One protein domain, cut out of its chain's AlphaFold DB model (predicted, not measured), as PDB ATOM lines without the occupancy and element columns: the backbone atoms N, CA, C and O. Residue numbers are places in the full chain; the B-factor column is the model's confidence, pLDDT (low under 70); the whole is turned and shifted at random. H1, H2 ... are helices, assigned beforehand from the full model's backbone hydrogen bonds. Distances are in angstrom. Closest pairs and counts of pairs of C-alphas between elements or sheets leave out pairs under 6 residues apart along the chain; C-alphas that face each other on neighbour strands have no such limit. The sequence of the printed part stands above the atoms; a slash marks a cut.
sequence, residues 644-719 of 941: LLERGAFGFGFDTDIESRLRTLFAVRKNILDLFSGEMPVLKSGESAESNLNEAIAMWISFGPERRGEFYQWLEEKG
ATOM      1  N   LEU A 644     447.578 265.995 382.576       83.00
ATOM      2  CA  LEU A 644     446.539 266.991 382.872       83.00
ATOM      3  C   LEU A 644     446.797 268.359 382.227       83.00
ATOM      4  O   LEU A 644     445.880 269.167 382.113       83.00
ATOM      5  N   LEU A 645     448.034 268.620 381.799       84.25
ATOM      6  CA  LEU A 645     448.420 269.852 381.105       84.25
ATOM      7  C   LEU A 645     448.289 269.758 379.578       84.25
ATOM      8  O   LEU A 645     448.525 270.757 378.899       84.25
ATOM      9  N   GLU A 646     447.929 268.598 379.022       79.69
ATOM     10  CA  GLU A 646     447.879 268.398 377.569       79.69
ATOM     11  C   GLU A 646     446.793 269.249 376.890       79.69
ATOM     12  O   GLU A 646     445.662 269.379 377.368       79.69
ATOM     13  N   ARG A 647     447.140 269.829 375.733       75.75
ATOM     14  CA  ARG A 647     446.193 270.588 374.898       75.75
ATOM     15  C   ARG A 647     445.173 269.648 374.262       75.75
ATOM     16  O   ARG A 647     445.519 268.556 373.817       75.75
ATOM     17  N   GLY A 648     443.925 270.096 374.153       64.69
ATOM     18  CA  GLY A 648     442.850 269.309 373.543       64.69
ATOM     19  C   GLY A 648     442.332 268.165 374.422       64.69
ATOM     20  O   GLY A 648     441.497 267.386 373.965       64.69
ATOM     21  N   ALA A 649     442.804 268.061 375.667       66.38
ATOM     22  CA  ALA A 649     442.371 267.081 376.656       66.38
ATOM     23  C   ALA A 649     441.697 267.781 377.847       66.38
ATOM     24  O   ALA A 649     441.858 268.982 378.045       66.38
ATOM     25  N   PHE A 650     440.915 267.031 378.632       62.41
ATOM     26  CA  PHE A 650     440.309 267.513 379.883       62.41
ATOM     27  C   PHE A 650     439.566 268.859 379.744       62.41
ATOM     28  O   PHE A 650     439.650 269.723 380.604       62.41
ATOM     29  N   GLY A 651     438.852 269.068 378.635       58.62
ATOM     30  CA  GLY A 651     438.089 270.302 378.406       58.62
ATOM     31  C   GLY A 651     438.927 271.540 378.064       58.62
ATOM     32  O   GLY A 651     438.347 272.608 377.878       58.62
ATOM     33  N   PHE A 652     440.249 271.414 377.927       70.44
ATOM     34  CA  PHE A 652     441.126 272.495 377.490       70.44
ATOM     35  C   PHE A 652     441.264 272.511 375.967       70.44
ATOM     36  O   PHE A 652     441.685 271.529 375.353       70.44
ATOM     37  N   GLY A 653     440.913 273.635 375.344       64.81
ATOM     38  CA  GLY A 653     441.043 273.831 373.901       64.81
ATOM     39  C   GLY A 653     442.499 273.984 373.454       64.81
ATOM     40  O   GLY A 653     443.408 274.213 374.254       64.81
ATOM     41  N   PHE A 654     442.739 273.893 372.142       67.19
ATOM     42  CA  PHE A 654     444.061 274.178 371.559       67.19
ATOM     43  C   PHE A 654     444.445 275.660 371.626       67.19
ATOM     44  O   PHE A 654     445.601 275.990 371.393       67.19
ATOM     45  N   ASP A 655     443.499 276.527 371.956       66.62
ATOM     46  CA  ASP A 655     443.617 277.967 372.164       66.62
ATOM     47  C   ASP A 655     443.667 278.353 373.651       66.62
ATOM     48  O   ASP A 655     443.757 279.531 373.968       66.62
ATOM     49  N   THR A 656     443.632 277.391 374.578       72.69
ATOM     50  CA  THR A 656     443.805 277.676 376.010       72.69
ATOM     51  C   THR A 656     445.296 277.757 376.335       72.69
ATOM     52  O   THR A 656     446.048 276.822 376.049       72.69
ATOM     53  N   ASP A 657     445.766 278.865 376.902       80.50
ATOM     54  CA  ASP A 657     447.163 279.014 377.317       80.50
ATOM     55  C   ASP A 657     447.503 278.126 378.538       80.50
ATOM     56  O   ASP A 657     446.645 277.464 379.134       80.50
ATOM     57  N   ILE A 658     448.794 277.989 378.846       85.31
ATOM     58  CA  ILE A 658     449.260 277.117 379.937       85.31
ATOM     59  C   ILE A 658     448.894 277.662 381.323       85.31
ATOM     60  O   ILE A 658     448.644 276.881 382.238       85.31
ATOM     61  N   GLU A 659     448.794 278.980 381.473       81.44
ATOM     62  CA  GLU A 659     448.478 279.629 382.744       81.44
ATOM     63  C   GLU A 659     447.022 279.378 383.119       81.44
ATOM     64  O   GLU A 659     446.734 278.922 384.222       81.44
ATOM     65  N   SER A 660     446.104 279.578 382.176       79.06
ATOM     66  CA  SER A 660     444.674 279.302 382.319       79.06
ATOM     67  C   SER A 660     444.408 277.839 382.693       79.06
ATOM     68  O   SER A 660     443.586 277.546 383.572       79.06
ATOM     69  N   ARG A 661     445.148 276.903 382.082       87.56
ATOM     70  CA  ARG A 661     445.096 275.474 382.431       87.56
ATOM     71  C   ARG A 661     445.571 275.213 383.850       87.56
ATOM     72  O   ARG A 661     444.844 274.601 384.629       87.56
ATOM     73  N   LEU A 662     446.764 275.696 384.194       89.25
ATOM     74  CA  LEU A 662     447.338 275.524 385.527       89.25
ATOM     75  C   LEU A 662     446.412 276.087 386.604       89.25
ATOM     76  O   LEU A 662     446.081 275.376 387.548       89.25
ATOM     77  N   ARG A 663     445.908 277.309 386.423       83.94
ATOM     78  CA  ARG A 663     444.943 277.940 387.334       83.94
ATOM     79  C   ARG A 663     443.705 277.083 387.557       83.94
ATOM     80  O   ARG A 663     443.304 276.872 388.699       83.94
ATOM     81  N   THR A 664     443.128 276.551 386.481       81.12
ATOM     82  CA  THR A 664     441.964 275.660 386.572       81.12
ATOM     83  C   THR A 664     442.294 274.411 387.386       81.12
ATOM     84  O   THR A 664     441.536 274.038 388.277       81.12
ATOM     85  N   LEU A 665     443.446 273.786 387.130       88.06
ATOM     86  CA  LEU A 665     443.872 272.586 387.851       88.06
ATOM     87  C   LEU A 665     444.137 272.864 389.335       88.06
ATOM     88  O   LEU A 665     443.704 272.080 390.176       88.06
ATOM     89  N   PHE A 666     444.781 273.983 389.674       87.94
ATOM     90  CA  PHE A 666     444.995 274.397 391.064       87.94
ATOM     91  C   PHE A 666     443.676 274.706 391.787       87.94
ATOM     92  O   PHE A 666     443.498 274.285 392.930       87.94
ATOM     93  N   ALA A 667     442.721 275.360 391.122       80.25
ATOM     94  CA  ALA A 667     441.400 275.625 391.693       80.25
ATOM     95  C   ALA A 667     440.606 274.331 391.936       80.25
ATOM     96  O   ALA A 667     440.057 274.117 393.016       80.25
ATOM     97  N   VAL A 668     440.587 273.419 390.958       80.44
ATOM     98  CA  VAL A 668     439.931 272.111 391.102       80.44
ATOM     99  C   VAL A 668     440.598 271.280 392.196       80.44
ATOM    100  O   VAL A 668     439.905 270.660 393.002       80.44
ATOM    101  N   ARG A 669     441.933 271.302 392.265       89.31
ATOM    102  CA  ARG A 669     442.702 270.657 393.331       89.31
ATOM    103  C   ARG A 669     442.263 271.149 394.709       89.31
ATOM    104  O   ARG A 669     441.972 270.312 395.558       89.31
ATOM    105  N   LYS A 670     442.204 272.472 394.916       82.44
ATOM    106  CA  LYS A 670     441.744 273.093 396.171       82.44
ATOM    107  C   LYS A 670     440.350 272.579 396.543       82.44
ATOM    108  O   LYS A 670     440.185 271.990 397.604       82.44
ATOM    109  N   ASN A 671     439.401 272.656 395.608       74.50
ATOM    110  CA  ASN A 671     438.022 272.214 395.832       74.50
ATOM    111  C   ASN A 671     437.913 270.735 396.229       74.50
ATOM    112  O   ASN A 671     437.074 270.381 397.051       74.50
ATOM    113  N   ILE A 672     438.729 269.856 395.638       77.56
ATOM    114  CA  ILE A 672     438.731 268.430 395.989       77.56
ATOM    115  C   ILE A 672     439.352 268.214 397.365       77.56
ATOM    116  O   ILE A 672     438.793 267.466 398.159       77.56
ATOM    117  N   LEU A 673     440.478 268.865 397.666       80.62
ATOM    118  CA  LEU A 673     441.118 268.771 398.978       80.62
ATOM    119  C   LEU A 673     440.189 269.240 400.103       80.62
ATOM    120  O   LEU A 673     440.145 268.599 401.153       80.62
ATOM    121  N   ASP A 674     439.390 270.280 399.869       74.88
ATOM    122  CA  ASP A 674     438.409 270.780 400.836       74.88
ATOM    123  C   ASP A 674     437.342 269.728 401.193       74.88
ATOM    124  O   ASP A 674     436.897 269.667 402.341       74.88
ATOM    125  N   LEU A 675     436.989 268.823 400.266       72.31
ATOM    126  CA  LEU A 675     436.095 267.689 400.556       72.31
ATOM    127  C   LEU A 675     436.698 266.704 401.565       72.31
ATOM    128  O   LEU A 675     435.960 266.022 402.277       72.31
ATOM    129  N   PHE A 676     438.027 266.629 401.629       77.31
ATOM    130  CA  PHE A 676     438.777 265.694 402.467       77.31
ATOM    131  C   PHE A 676     439.528 266.390 403.608       77.31
ATOM    132  O   PHE A 676     440.486 265.846 404.150       77.31
ATOM    133  N   SER A 677     439.093 267.591 404.007       72.50
ATOM    134  CA  SER A 677     439.725 268.373 405.087       72.50
ATOM    135  C   SER A 677     441.219 268.655 404.862       72.50
ATOM    136  O   SER A 677     441.980 268.778 405.819       72.50
ATOM    137  N   GLY A 678     441.631 268.770 403.598       72.50
ATOM    138  CA  GLY A 678     442.983 269.151 403.193       72.50
ATOM    139  C   GLY A 678     443.898 268.001 402.766       72.50
ATOM    140  O   GLY A 678     444.963 268.283 402.223       72.50
ATOM    141  N   GLU A 679     443.511 266.729 402.932       81.50
ATOM    142  CA  GLU A 679     444.364 265.585 402.569       81.50
ATOM    143  C   GLU A 679     443.611 264.484 401.808       81.50
ATOM    144  O   GLU A 679     442.605 263.957 402.272       81.50
ATOM    145  N   MET A 680     444.127 264.086 400.639       84.38
ATOM    146  CA  MET A 680     443.519 263.033 399.814       84.38
ATOM    147  C   MET A 680     443.810 261.623 400.377       84.38
ATOM    148  O   MET A 680     444.980 261.291 400.591       84.38
ATOM    149  N   PRO A 681     442.803 260.741 400.538       82.00
ATOM    150  CA  PRO A 681     443.022 259.381 401.033       82.00
ATOM    151  C   PRO A 681     443.854 258.495 400.085       82.00
ATOM    152  O   PRO A 681     443.757 258.582 398.856       82.00
ATOM    153  N   VAL A 682     444.622 257.562 400.660       83.31
ATOM    154  CA  VAL A 682     445.355 256.512 399.928       83.31
ATOM    155  C   VAL A 682     444.672 255.166 400.146       83.31
ATOM    156  O   VAL A 682     444.649 254.653 401.262       83.31
ATOM    157  N   LEU A 683     444.113 254.596 399.077       71.94
ATOM    158  CA  LEU A 683     443.265 253.403 399.163       71.94
ATOM    159  C   LEU A 683     444.024 252.090 398.938       71.94
ATOM    160  O   LEU A 683     443.607 251.051 399.454       71.94
ATOM    161  N   LYS A 684     445.132 252.108 398.185       74.69
ATOM    162  CA  LYS A 684     445.957 250.920 397.919       74.69
ATOM    163  C   LYS A 684     447.418 251.133 398.283       74.69
ATOM    164  O   LYS A 684     447.973 252.219 398.144       74.69
ATOM    165  N   SER A 685     448.066 250.044 398.689       63.31
ATOM    166  CA  SER A 685     449.511 250.017 398.921       63.31
ATOM    167  C   SER A 685     450.266 250.308 397.616       63.31
ATOM    168  O   SER A 685     450.059 249.616 396.620       63.31
ATOM    169  N   GLY A 686     451.122 251.334 397.623       67.50
ATOM    170  CA  GLY A 686     451.926 251.761 396.468       67.50
ATOM    171  C   GLY A 686     451.358 252.941 395.665       67.50
ATOM    172  O   GLY A 686     452.093 253.514 394.862       67.50
ATOM    173  N   GLU A 687     450.104 253.346 395.890       76.19
ATOM    174  CA  GLU A 687     449.552 254.598 395.349       76.19
ATOM    175  C   GLU A 687     449.982 255.791 396.225       76.19
ATOM    176  O   GLU A 687     450.145 255.658 397.439       76.19
ATOM    177  N   SER A 688     450.177 256.970 395.624       84.62
ATOM    178  CA  SER A 688     450.402 258.213 396.374       84.62
ATOM    179  C   SER A 688     449.116 259.036 396.449       84.62
ATOM    180  O   SER A 688     448.332 259.052 395.499       84.62
ATOM    181  N   ALA A 689     448.924 259.769 397.550       84.19
ATOM    182  CA  ALA A 689     447.801 260.700 397.716       84.19
ATOM    183  C   ALA A 689     447.706 261.690 396.542       84.19
ATOM    184  O   ALA A 689     446.620 262.001 396.063       84.19
ATOM    185  N   GLU A 690     448.862 262.108 396.022       85.62
ATOM    186  CA  GLU A 690     448.972 263.000 394.870       85.62
ATOM    187  C   GLU A 690     448.450 262.371 393.570       85.62
ATOM    188  O   GLU A 690     447.742 263.023 392.811       85.62
ATOM    189  N   SER A 691     448.745 261.089 393.325       84.50
ATOM    190  CA  SER A 691     448.237 260.373 392.148       84.50
ATOM    191  C   SER A 691     446.717 260.220 392.207       84.50
ATOM    192  O   SER A 691     446.037 260.402 391.199       84.50
ATOM    193  N   ASN A 692     446.182 259.921 393.393       87.00
ATOM    194  CA  ASN A 692     444.739 259.810 393.621       87.00
ATOM    195  C   ASN A 692     444.039 261.153 393.410       87.00
ATOM    196  O   ASN A 692     442.965 261.221 392.815       87.00
ATOM    197  N   LEU A 693     444.668 262.231 393.876       89.75
ATOM    198  CA  LEU A 693     444.164 263.582 393.707       89.75
ATOM    199  C   LEU A 693     444.167 264.001 392.235       89.75
ATOM    200  O   LEU A 693     443.175 264.553 391.771       89.75
ATOM    201  N   ASN A 694     445.208 263.672 391.469       89.88
ATOM    202  CA  ASN A 694     445.249 263.937 390.028       89.88
ATOM    203  C   ASN A 694     444.173 263.157 389.257       89.88
ATOM    204  O   ASN A 694     443.525 263.729 388.380       89.88
ATOM    205  N   GLU A 695     443.914 261.894 389.619       87.12
ATOM    206  CA  GLU A 695     442.788 261.130 389.059       87.12
ATOM    207  C   GLU A 695     441.449 261.809 389.393       87.12
ATOM    208  O   GLU A 695     440.613 262.014 388.513       87.12
ATOM    209  N   ALA A 696     441.257 262.241 390.643       86.50
ATOM    210  CA  ALA A 696     440.052 262.956 391.047       86.50
ATOM    211  C   ALA A 696     439.894 264.301 390.311       86.50
ATOM    212  O   ALA A 696     438.784 264.632 389.898       86.50
ATOM    213  N   ILE A 697     440.978 265.050 390.082       86.50
ATOM    214  CA  ILE A 697     440.979 266.286 389.279       86.50
ATOM    215  C   ILE A 697     440.544 265.983 387.839       86.50
ATOM    216  O   ILE A 697     439.654 266.656 387.310       86.50
ATOM    217  N   ALA A 698     441.104 264.940 387.218       82.25
ATOM    218  CA  ALA A 698     440.735 264.514 385.868       82.25
ATOM    219  C   ALA A 698     439.235 264.204 385.756       82.25
ATOM    220  O   ALA A 698     438.557 264.670 384.834       82.25
ATOM    221  N   MET A 699     438.701 263.450 386.720       80.94
ATOM    222  CA  MET A 699     437.285 263.091 386.767       80.94
ATOM    223  C   MET A 699     436.407 264.310 387.048       80.94
ATOM    224  O   MET A 699     435.385 264.496 386.387       80.94
ATOM    225  N   TRP A 700     436.823 265.186 387.969       81.69
ATOM    226  CA  TRP A 700     436.115 266.422 388.298       81.69
ATOM    227  C   TRP A 700     435.880 267.272 387.054       81.69
ATOM    228  O   TRP A 700     434.768 267.768 386.854       81.69
ATOM    229  N   ILE A 701     436.913 267.418 386.226       72.19
ATOM    230  CA  ILE A 701     436.856 268.188 384.987       72.19
ATOM    231  C   ILE A 701     436.047 267.447 383.917       72.19
ATOM    232  O   ILE A 701     435.189 268.050 383.277       72.19
ATOM    233  N   SER A 702     436.248 266.134 383.768       71.06
ATOM    234  CA  SER A 702     435.565 265.312 382.754       71.06
ATOM    235  C   SER A 702     434.047 265.250 382.942       71.06
ATOM    236  O   SER A 702     433.297 265.245 381.964       71.06
ATOM    237  N   PHE A 703     433.571 265.215 384.190       69.06
ATOM    238  CA  PHE A 703     432.140 265.300 384.484       69.06
ATOM    239  C   PHE A 703     431.600 266.724 384.293       69.06
ATOM    240  O   PHE A 703     430.474 266.905 383.826       69.06
ATOM    241  N   GLY A 704     432.404 267.740 384.612       58.09
ATOM    242  CA  GLY A 704     431.991 269.136 384.550       58.09
ATOM    243  C   GLY A 704     430.975 269.518 385.642       58.09
ATOM    244  O   GLY A 704     430.626 268.709 386.505       58.09
ATOM    245  N   PRO A 705     430.505 270.777 385.651       51.84
ATOM    246  CA  PRO A 705     429.632 271.290 386.710       51.84
ATOM    247  C   PRO A 705     428.238 270.645 386.712       51.84
ATOM    248  O   PRO A 705     427.699 270.369 387.779       51.84
ATOM    249  N   GLU A 706     427.669 270.340 385.541       52.09
ATOM    250  CA  GLU A 706     426.306 269.789 385.431       52.09
ATOM    251  C   GLU A 706     426.197 268.322 385.880       52.09
ATOM    252  O   GLU A 706     425.115 267.871 386.247       52.09
ATOM    253  N   ARG A 707     427.310 267.575 385.891       71.31
ATOM    254  CA  ARG A 707     427.349 266.151 386.278       71.31
ATOM    255  C   ARG A 707     428.135 265.925 387.568       71.31
ATOM    256  O   ARG A 707     428.702 264.859 387.789       71.31
ATOM    257  N   ARG A 708     428.134 266.922 388.461       73.12
ATOM    258  CA  ARG A 708     428.802 266.848 389.773       73.12
ATOM    259  C   ARG A 708     428.365 265.631 390.595       73.12
ATOM    260  O   ARG A 708     429.181 265.038 391.287       73.12
ATOM    261  N   GLY A 709     427.095 265.232 390.485       64.06
ATOM    262  CA  GLY A 709     426.564 264.040 391.153       64.06
ATOM    263  C   GLY A 709     427.286 262.746 390.759       64.06
ATOM    264  O   GLY A 709     427.543 261.912 391.620       64.06
ATOM    265  N   GLU A 710     427.681 262.606 389.492       81.25
ATOM    266  CA  GLU A 710     428.408 261.427 389.000       81.25
ATOM    267  C   GLU A 710     429.850 261.385 389.519       81.25
ATOM    268  O   GLU A 710     430.379 260.313 389.797       81.25
ATOM    269  N   PHE A 711     430.468 262.550 389.739       80.38
ATOM    270  CA  PHE A 711     431.769 262.633 390.402       80.38
ATOM    271  C   PHE A 711     431.712 262.100 391.841       80.38
ATOM    272  O   PHE A 711     432.577 261.324 392.240       80.38
ATOM    273  N   TYR A 712     430.687 262.474 392.613       78.38
ATOM    274  CA  TYR A 712     430.524 261.970 393.980       78.38
ATOM    275  C   TYR A 712     430.225 260.467 394.008       78.38
ATOM    276  O   TYR A 712     430.809 259.750 394.815       78.38
ATOM    277  N   GLN A 713     429.406 259.969 393.078       78.44
ATOM    278  CA  GLN A 713     429.182 258.526 392.919       78.44
ATOM    279  C   GLN A 713     430.481 257.782 392.596       78.44
ATOM    280  O   GLN A 713     430.773 256.753 393.198       78.44
ATOM    281  N   TRP A 714     431.304 258.330 391.703       88.31
ATOM    282  CA  TRP A 714     432.616 257.769 391.395       88.31
ATOM    283  C   TRP A 714     433.544 257.738 392.623       88.31
ATOM    284  O   TRP A 714     434.229 256.738 392.841       88.31
ATOM    285  N   LEU A 715     433.540 258.778 393.471       81.69
ATOM    286  CA  LEU A 715     434.297 258.782 394.733       81.69
ATOM    287  C   LEU A 715     433.835 257.673 395.694       81.69
ATOM    288  O   LEU A 715     434.674 257.024 396.323       81.69
ATOM    289  N   GLU A 716     432.523 257.434 395.792       81.19
ATOM    290  CA  GLU A 716     431.949 256.341 396.593       81.19
ATOM    291  C   GLU A 716     432.350 254.964 396.050       81.19
ATOM    292  O   GLU A 716     432.734 254.081 396.817       81.19
ATOM    293  N   GLU A 717     432.282 254.769 394.731       84.56
ATOM    294  CA  GLU A 717     432.661 253.512 394.072       84.56
ATOM    295  C   GLU A 717     434.145 253.198 394.237       84.56
ATOM    296  O   GLU A 717     434.522 252.043 394.448       84.56
ATOM    297  N   LYS A 718     434.987 254.231 394.172       82.88
ATOM    298  CA  LYS A 718     436.420 254.110 394.424       82.88
ATOM    299  C   LYS A 718     436.733 253.839 395.890       82.88
ATOM    300  O   LYS A 718     437.762 253.231 396.152       82.88
ATOM    301  N   GLY A 719     435.853 254.223 396.815       81.19
ATOM    302  CA  GLY A 719     436.038 254.059 398.258       81.19
ATOM    303  C   GLY A 719     436.726 255.243 398.941       81.19
ATOM    304  O   GLY A 719     437.255 255.074 400.035       81.19
TER     305      GLY A 719
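AT A GLANCE: This is residues 644 to 719 of the 941 residues of an uncharacterized protein of Peptococcaceae bacterium SCADC1_2_3 (UniProt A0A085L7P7). Two helices, H1 and H2, cross near their middles as an X, and the third, H3, folds back from the last end of H2 so that H2 and H3 make a narrow V, open toward the start of H2. A loop of residues 644 to 657 comes before H1 and a second loop, residues 676 to 688, swings from the end of H1 to the start of H2; Asp 655 in the first and Ser 685 in the second lie at opposite ends of the longest dimension. The printed part has 76 residues with three named helices, in the order H1, H2, H3, and no named strand; the class is all helix. The whole is compact, with a radius of gyration of the C-alphas of 12.8 A, and spans 38 by 26 by 20 A.

IN THESE COORDINATES: The printed part begins at Leu 644, and residues 644 to 657 hold no named element. H1 is residues 658 to 675, from C-alpha 658 at (449.260, 277.117, 379.937) to C-alpha 675 at (436.095, 267.689, 400.556), 26.2 A from first to last C-alpha. Residues 676 to 688 again hold no named element. H2 is residues 689 to 703, 21.0 A long between its first and last C-alphas, and begins with C-alpha 689 at (447.801, 260.700, 397.716). H3 is residues 708 to 718, 15.6 A long, and ends with C-alpha 718 at (436.420, 254.110, 394.424).

HOW THE PARTS SIT: H1 and H2 touch, with 11 pairs of C-alphas within 8 A, and H1 does so with residues 665 to 673 alone. Their closest C-alphas are those of Val 668 and Ile 697, 6.2 A apart. Their lines are about perpendicular, at 73 degrees. H2 touches H3 with residues 699 to 703 alone; the closest C-alphas are those of Trp 700 and Phe 711, 6.1 A apart. H2 and H3 form a helical hairpin and run opposite ways, at a tilt of 37 degrees that is only just steep. H1 and H3 are apart. In H2 and H3 every O i to N i+4 pair is within hydrogen-bond range; in H1 13 of 14 are.

THE WHOLE: The two C-alphas farthest apart are those of Asp 655 and Ser 685, at 39.1 A. The printed part has no cut. The link from H1 to H2, 13 residues, is long, and the link from H2 to H3, 4 residues, is tight. The mean pLDDT of the printed part is 77.5; it is under 70 in residues 648 to 651, 653 to 655, 685 to 686, 703 to 706 and 709.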